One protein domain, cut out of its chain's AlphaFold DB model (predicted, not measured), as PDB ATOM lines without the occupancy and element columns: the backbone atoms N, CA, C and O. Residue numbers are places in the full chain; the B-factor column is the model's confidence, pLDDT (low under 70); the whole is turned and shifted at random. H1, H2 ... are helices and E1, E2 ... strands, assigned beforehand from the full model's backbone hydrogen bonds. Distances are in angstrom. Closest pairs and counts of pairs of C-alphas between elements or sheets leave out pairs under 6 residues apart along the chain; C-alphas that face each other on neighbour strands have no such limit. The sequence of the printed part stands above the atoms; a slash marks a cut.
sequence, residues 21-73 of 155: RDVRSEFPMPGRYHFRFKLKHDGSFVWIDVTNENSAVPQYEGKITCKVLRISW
ATOM      1  N   ARG A  21     122.476 106.341  92.913       95.31
ATOM      2  CA  ARG A  21     121.421 106.019  91.932       95.31
ATOM      3  C   ARG A  21     121.799 104.861  91.001       95.31
ATOM      4  O   ARG A  21     120.950 104.041  90.663       95.31
ATOM      5  N   ASP A  22     123.070 104.778  90.619       94.50
ATOM      6  CA  ASP A  22     123.564 103.766  89.687       94.50
ATOM      7  C   ASP A  22     123.620 102.412  90.410       94.50
ATOM      8  O   ASP A  22     123.093 101.414  89.933       94.50
ATOM      9  N   VAL A  23     124.120 102.405  91.654       94.50
ATOM     10  CA  VAL A  23     124.092 101.219  92.530       94.50
ATOM     11  C   VAL A  23     122.668 100.715  92.753       94.50
ATOM     12  O   VAL A  23     122.446  99.508  92.749       94.50
ATOM     13  N   ARG A  24     121.708 101.621  92.960       93.38
ATOM     14  CA  ARG A  24     120.310 101.270  93.227       93.38
ATOM     15  C   ARG A  24     119.591 100.738  91.986       93.38
ATOM     16  O   ARG A  24     118.828  99.790  92.116       93.38
ATOM     17  N   SER A  25     119.839 101.326  90.817       93.12
ATOM     18  CA  SER A  25     119.229 100.900  89.547       93.12
ATOM     19  C   SER A  25     119.799  99.586  89.010       93.12
ATOM     20  O   SER A  25     119.073  98.831  88.373       93.12
ATOM     21  N   GLU A  26     121.066  99.279  89.299       93.88
ATOM     22  CA  GLU A  26     121.713  98.021  88.899       93.88
ATOM     23  C   GLU A  26     121.645  96.927  89.985       93.88
ATOM     24  O   GLU A  26     122.166  95.824  89.796       93.88
ATOM     25  N   PHE A  27     121.017  97.200  91.137       93.69
ATOM     26  CA  PHE A  27     120.899  96.211  92.204       93.69
ATOM     27  C   PHE A  27     119.968  95.067  91.766       93.69
ATOM     28  O   PHE A  27     118.820  95.315  91.407       93.69
ATOM     29  N   PRO A  28     120.407  93.795  91.820       93.00
ATOM     30  CA  PRO A  28     119.685  92.685  91.189       93.00
ATOM     31  C   PRO A  28     118.414  92.246  91.930       93.00
ATOM     32  O   PRO A  28     117.720  91.345  91.467       93.00
ATOM     33  N   MET A  29     118.131  92.823  93.100       91.25
ATOM     34  CA  MET A  29     116.992  92.438  93.927       91.25
ATOM     35  C   MET A  29     115.954  93.565  93.945       91.25
ATOM     36  O   MET A  29     116.333  94.702  94.222       91.25
ATOM     37  N   PRO A  30     114.664  93.257  93.721       91.19
ATOM     38  CA  PRO A  30     113.596  94.249  93.770       91.19
ATOM     39  C   PRO A  30     113.322  94.681  95.209       91.19
ATOM     40  O   PRO A  30     113.403  93.853  96.121       91.19
ATOM     41  N   GLY A  31     112.944  95.934  95.419       91.94
ATOM     42  CA  GLY A  31     112.469  96.480  96.683       91.94
ATOM     43  C   GLY A  31     113.196  97.751  97.105       91.94
ATOM     44  O   GLY A  31     114.135  98.240  96.477       91.94
ATOM     45  N   ARG A  32     112.791  98.291  98.257       92.50
ATOM     46  CA  ARG A  32     113.471  99.449  98.841       92.50
ATOM     47  C   ARG A  32     114.570  99.015  99.787       92.50
ATOM     48  O   ARG A  32     114.333  98.248 100.723       92.50
ATOM     49  N   TYR A  33     115.745  99.598  99.601       94.38
ATOM     50  CA  TYR A  33     116.939  99.262 100.358       94.38
ATOM     51  C   TYR A  33     117.589 100.494 100.976       94.38
ATOM     52  O   TYR A  33     117.570 101.581 100.400       94.38
ATOM     53  N   HIS A  34     118.189 100.291 102.146       95.19
ATOM     54  CA  HIS A  34     119.127 101.220 102.759       95.19
ATOM     55  C   HIS A  34     120.548 100.718 102.527       95.19
ATOM     56  O   HIS A  34     120.870  99.581 102.890       95.19
ATOM     57  N   PHE A  35     121.387 101.560 101.927       95.88
ATOM     58  CA  PHE A  35     122.765 101.223 101.590       95.88
ATOM     59  C   PHE A  35     123.731 101.907 102.548       95.88
ATOM     60  O   PHE A  35     123.758 103.133 102.679       95.88
ATOM     61  N   ARG A  36     124.564 101.089 103.184       96.69
ATOM     62  CA  ARG A  36     125.599 101.527 104.111       96.69
ATOM     63  C   ARG A  36     126.962 101.128 103.566       96.69
ATOM     64  O   ARG A  36     127.247  99.938 103.440       96.69
ATOM     65  N   PHE A  37     127.806 102.097 103.244       96.69
ATOM     66  CA  PHE A  37     129.084 101.882 102.567       96.69
ATOM     67  C   PHE A  37     130.251 101.899 103.540       96.69
ATOM     68  O   PHE A  37     130.268 102.663 104.504       96.69
ATOM     69  N   LYS A  38     131.240 101.047 103.277       95.56
ATOM     70  CA  LYS A  38     132.502 101.037 104.011       95.56
ATOM     71  C   LYS A  38     133.381 102.180 103.497       95.56
ATOM     72  O   LYS A  38     133.696 102.221 102.312       95.56
ATOM     73  N   LEU A  39     133.783 103.080 104.388       94.94
ATOM     74  CA  LEU A  39     134.651 104.224 104.100       94.94
ATOM     75  C   LEU A  39     135.911 104.142 104.969       94.94
ATOM     76  O   LEU A  39     135.825 103.811 106.152       94.94
ATOM     77  N   LYS A  40     137.077 104.464 104.398       94.00
ATOM     78  CA  LYS A  40     138.328 104.605 105.157       94.00
ATOM     79  C   LYS A  40     138.315 105.934 105.917       94.00
ATOM     80  O   LYS A  40     138.139 106.978 105.298       94.00
ATOM     81  N   HIS A  41     138.516 105.888 107.230       93.56
ATOM     82  CA  HIS A  41     138.548 107.069 108.097       93.56
ATOM     83  C   HIS A  41     139.600 106.868 109.191       93.56
ATOM     84  O   HIS A  41     139.548 105.861 109.897       93.56
ATOM     85  N   ASP A  42     140.560 107.790 109.302       90.88
ATOM     86  CA  ASP A  42     141.610 107.838 110.336       90.88
ATOM     87  C   ASP A  42     142.243 106.483 110.694       90.88
ATOM     88  O   ASP A  42     142.192 106.013 111.826       90.88
ATOM     89  N   GLY A  43     142.821 105.805 109.698       89.56
ATOM     90  CA  GLY A  43     143.521 104.528 109.905       89.56
ATOM     91  C   GLY A  43     142.611 103.317 110.152       89.56
ATOM     92  O   GLY A  43     143.104 102.193 110.204       89.56
ATOM     93  N   SER A  44     141.294 103.515 110.223       93.62
ATOM     94  CA  SER A  44     140.287 102.461 110.356       93.62
ATOM     95  C   SER A  44     139.249 102.548 109.227       93.62
ATOM     96  O   SER A  44     139.455 103.200 108.194       93.62
ATOM     97  N   PHE A  45     138.127 101.851 109.395       94.94
ATOM     98  CA  PHE A  45     136.959 101.987 108.543       94.94
ATOM     99  C   PHE A  45     135.707 102.275 109.359       94.94
ATOM    100  O   PHE A  45     135.503 101.748 110.452       94.94
ATOM    101  N   VAL A  46     134.828 103.068 108.765       95.81
ATOM    102  CA  VAL A  46     133.491 103.341 109.277       95.81
ATOM    103  C   VAL A  46     132.465 102.921 108.241       95.81
ATOM    104  O   VAL A  46     132.761 102.777 107.053       95.81
ATOM    105  N   TRP A  47     131.248 102.691 108.704       96.56
ATOM    106  CA  TRP A  47     130.125 102.414 107.835       96.56
ATOM    107  C   TRP A  47     129.243 103.654 107.766       96.56
ATOM    108  O   TRP A  47     128.688 104.048 108.790       96.56
ATOM    109  N   ILE A  48     129.121 104.254 106.584       96.25
ATOM    110  CA  ILE A  48     128.342 105.478 106.391       96.25
ATOM    111  C   ILE A  48     127.099 105.227 105.552       96.25
ATOM    112  O   ILE A  48     127.112 104.427 104.616       96.25
ATOM    113  N   ASP A  49     126.037 105.946 105.881       95.62
ATOM    114  CA  ASP A  49     124.778 105.891 105.156       95.62
ATOM    115  C   ASP A  49     124.785 106.985 104.092       95.62
ATOM    116  O   ASP A  49     124.904 108.170 104.405       95.62
ATOM    117  N   VAL A  50     124.674 106.587 102.826       93.62
ATOM    118  CA  VAL A  50     124.549 107.530 101.710       93.62
ATOM    119  C   VAL A  50     123.076 107.568 101.333       93.62
ATOM    120  O   VAL A  50     122.515 106.555 100.926       93.62
ATOM    121  N   THR A  51     122.436 108.722 101.517       93.19
ATOM    122  CA  THR A  51     120.988 108.897 101.310       93.19
ATOM    123  C   THR A  51     120.647 109.693 100.053       93.19
ATOM    124  O   THR A  51     119.529 109.602  99.557       93.19
ATOM    125  N   ASN A  52     121.595 110.470  99.525       94.81
ATOM    126  CA  ASN A  52     121.403 111.277  98.327       94.81
ATOM    127  C   ASN A  52     121.810 110.486  97.075       94.81
ATOM    128  O   ASN A  52     122.942 110.025  96.950       94.81
ATOM    129  N   GLU A  53     120.883 110.371  96.128       93.62
ATOM    130  CA  GLU A  53     121.033 109.602  94.890       93.62
ATOM    131  C   GLU A  53     122.160 110.109  93.979       93.62
ATOM    132  O   GLU A  53     122.772 109.326  93.249       93.62
ATOM    133  N   ASN A  54     122.476 111.403  94.050       95.25
ATOM    134  CA  ASN A  54     123.516 112.029  93.234       95.25
ATOM    135  C   ASN A  54     124.909 111.996  93.876       95.25
ATOM    136  O   ASN A  54     125.878 112.405  93.228       95.25
ATOM    137  N   SER A  55     125.015 111.535  95.126       94.62
ATOM    138  CA  SER A  55     126.280 111.448  95.851       94.62
ATOM    139  C   SER A  55     127.145 110.300  95.341       94.62
ATOM    140  O   SER A  55     126.643 109.221  95.020       94.62
ATOM    141  N   ALA A  56     128.455 110.545  95.299       94.69
ATOM    142  CA  ALA A  56     129.452 109.535  94.979       94.69
ATOM    143  C   ALA A  56     129.520 108.465  96.074       94.69
ATOM    144  O   ALA A  56     129.355 108.755  97.264       94.69
ATOM    145  N   VAL A  57     129.772 107.226  95.662       94.94
ATOM    146  CA  VAL A  57     129.857 106.086  96.573       94.94
ATOM    147  C   VAL A  57     131.291 105.932  97.105       94.94
ATOM    148  O   VAL A  57     132.229 105.909  96.310       94.94
ATOM    149  N   PRO A  58     131.495 105.790  98.428       93.62
ATOM    150  CA  PRO A  58     132.819 105.574  99.000       93.62
ATOM    151  C   PRO A  58     133.504 104.301  98.504       93.62
ATOM    152  O   PRO A  58     132.894 103.231  98.437       93.62
ATOM    153  N   GLN A  59     134.810 104.408  98.270       92.62
ATOM    154  CA  GLN A  59     135.683 103.275  97.989       92.62
ATOM    155  C   GLN A  59     136.521 102.921  99.226       92.62
ATOM    156  O   GLN A  59     137.000 103.790  99.957       92.62
ATOM    157  N   TYR A  60     136.741 101.626  99.433       91.44
ATOM    158  CA  TYR A  60     137.640 101.085 100.444       91.44
ATOM    159  C   TYR A  60     138.541 100.026  99.800       91.44
ATOM    160  O   TYR A  60     138.049  99.031  99.274       91.44
ATOM    161  N   GLU A  61     139.860 100.250  99.818       88.88
ATOM    162  CA  GLU A  61     140.865  99.326  99.253       88.88
ATOM    163  C   GLU A  61     140.602  98.945  97.784       88.88
ATOM    164  O   GLU A  61     140.623  97.776  97.398       88.88
ATOM    165  N   GLY A  62     140.294  99.936  96.947       88.62
ATOM    166  CA  GLY A  62     140.042  99.690  95.526       88.62
ATOM    167  C   GLY A  62     138.664  99.086  95.223       88.62
ATOM    168  O   GLY A  62     138.318  98.923  94.055       88.62
ATOM    169  N   LYS A  63     137.847  98.782  96.239       90.75
ATOM    170  CA  LYS A  63     136.543  98.122  96.089       90.75
ATOM    171  C   LYS A  63     135.436  98.922  96.761       90.75
ATOM    172  O   LYS A  63     135.661  99.658  97.717       90.75
ATOM    173  N   ILE A  64     134.210  98.733  96.297       93.62
ATOM    174  CA  ILE A  64     133.022  99.238  96.979       93.62
ATOM    175  C   ILE A  64     132.431  98.079  97.764       93.62
ATOM    176  O   ILE A  64     132.068  97.050  97.201       93.62
ATOM    177  N   THR A  65     132.368  98.233  99.082       94.12
ATOM    178  CA  THR A  65     131.738  97.253  99.968       94.12
ATOM    179  C   THR A  65     130.578  97.929 100.672       94.12
ATOM    180  O   THR A  65     130.758  98.978 101.295       94.12
ATOM    181  N   CYS A  66     129.397  97.325 100.599       95.06
ATOM    182  CA  CYS A  66     128.213  97.833 101.271       95.06
ATOM    183  C   CYS A  66     127.516  96.751 102.097       95.06
ATOM    184  O   CYS A  66     127.610  95.555 101.821       95.06
ATOM    185  N   LYS A  67     126.815  97.200 103.133       94.25
ATOM    186  CA  LYS A  67     125.766  96.453 103.815       94.25
ATOM    187  C   LYS A  67     124.439  96.964 103.285       94.25
ATOM    188  O   LYS A  67     124.225  98.175 103.221       94.25
ATOM    189  N   VAL A  68     123.570  96.033 102.925       94.38
ATOM    190  CA  VAL A  68     122.266  96.337 102.347       94.38
ATOM    191  C   VAL A  68     121.194  95.844 103.306       94.38
ATOM    192  O   VAL A  68     121.153  94.657 103.632       94.38
ATOM    193  N   LEU A  69     120.344  96.755 103.773       94.06
ATOM    194  CA  LEU A  69     119.167  96.425 104.571       94.06
ATOM    195  C   LEU A  69     117.927  96.602 103.702       94.06
ATOM    196  O   LEU A  69     117.684  97.691 103.185       94.06
ATOM    197  N   ARG A  70     117.128  95.546 103.552       94.38
ATOM    198  CA  ARG A  70     115.828  95.642 102.886       94.38
ATOM    199  C   ARG A  70     114.818  96.298 103.824       94.38
ATOM    200  O   ARG A  70     114.628  95.820 104.937       94.38
ATOM    201  N   ILE A  71     114.180  97.367 103.359       94.62
ATOM    202  CA  ILE A  71     113.133  98.100 104.083       94.62
ATOM    203  C   ILE A  71     111.749  97.560 103.707       94.62
ATOM    204  O   ILE A  71     110.925  97.330 104.585       94.62
ATOM    205  N   SER A  72     111.490  97.345 102.414       93.38
ATOM    206  CA  SER A  72     110.211  96.820 101.917       93.38
ATOM    207  C   SER A  72     110.418  95.826 100.783       93.38
ATOM    208  O   SER A  72     111.464  95.810 100.124       93.38
ATOM    209  N   TRP A  73     109.419  94.966 100.572       87.75
ATOM    210  CA  TRP A  73     109.409  94.065  99.424       87.75
ATOM    211  C   TRP A  73     108.940  94.756  98.151       87.75
ATOM    212  O   TRP A  73     109.450  94.421  97.087       87.75
TER     213      TRP A  73
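AT A GLANCE: This is residues 21 to 73 of the 155 residues of the protein "Hypothetical protein" of Oxyrrhis marina (UniProt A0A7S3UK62). This is a long, narrow sheet of three strands with a wide loop swung out over it: E1 runs the length of the sheet, E3 lies beside its first part and E2 beside its last part. The loop, residues 50 to 65, leads from E2 back to E3, and the short helix H1 sits beside the loop and only grazes the sheet. The printed part has 53 residues, with one named helix and three named strands in the order H1, E1, E2, E3; the sheet's order is E2, E1, E3, antiparallel throughout, and the class is mostly strand. The whole is only just compact, close to loose, with a radius of gyration of the C-alphas of 11.6 A, and its outline is a rod spanning 37 by 18 by 18 A.

IN THESE COORDINATES: Begin at C-alpha 21, at (121.421, 106.019, 91.932), where H1 starts; it covers residues 21 to 25. Next find C-alpha 32 at (113.471, 99.449, 98.841): from there E1, residues 32 to 41, runs 27.8 A to C-alpha 41 at (138.548, 107.069, 108.097). E2, residues 44 to 49, then runs back over 16.7 A. Past the loop you come to E3, residues 66 to 72, which runs 18.0 A to C-alpha 72 at (110.211, 96.820, 101.917).

HOW THE PARTS SIT: Start with E1, the inner strand; E2 and E3 are the edge strands. Look first at E1 and E3, which are antiparallel at 159 degrees: C-alphas 37 and 66 face each other at 4.3 A, and N 34 and O 69 are within hydrogen-bond range at 2.8 A, as are N 67 and O 36 at 2.8 A. Further along E1 you find E2, antiparallel at 153 degrees and forming a hairpin with it: C-alphas 45 and 40 face each other at 4.5 A, and N 37 and O 48 are within hydrogen-bond range at 2.8 A. E2 and E3 are only just apart, their closest C-alphas being 8.2 A from each other. H1 is only just on the sheet, with 5 pairs of C-alphas within 10 A, and only grazes it with residues 23 to 24. In H1 the O i to N i+4 pair is within hydrogen-bond range.

THE WHOLE: The two C-alphas farthest apart are those of Gly 43 and Trp 73, at 37.2 A. The printed part has no cut. The link from E1 to E2 is tight, that from H1 to E1 is short with 6 residues, and that from E2 to E3 is long with 16. The mean pLDDT of the printed part is 93.7, and no printed residue is under 70.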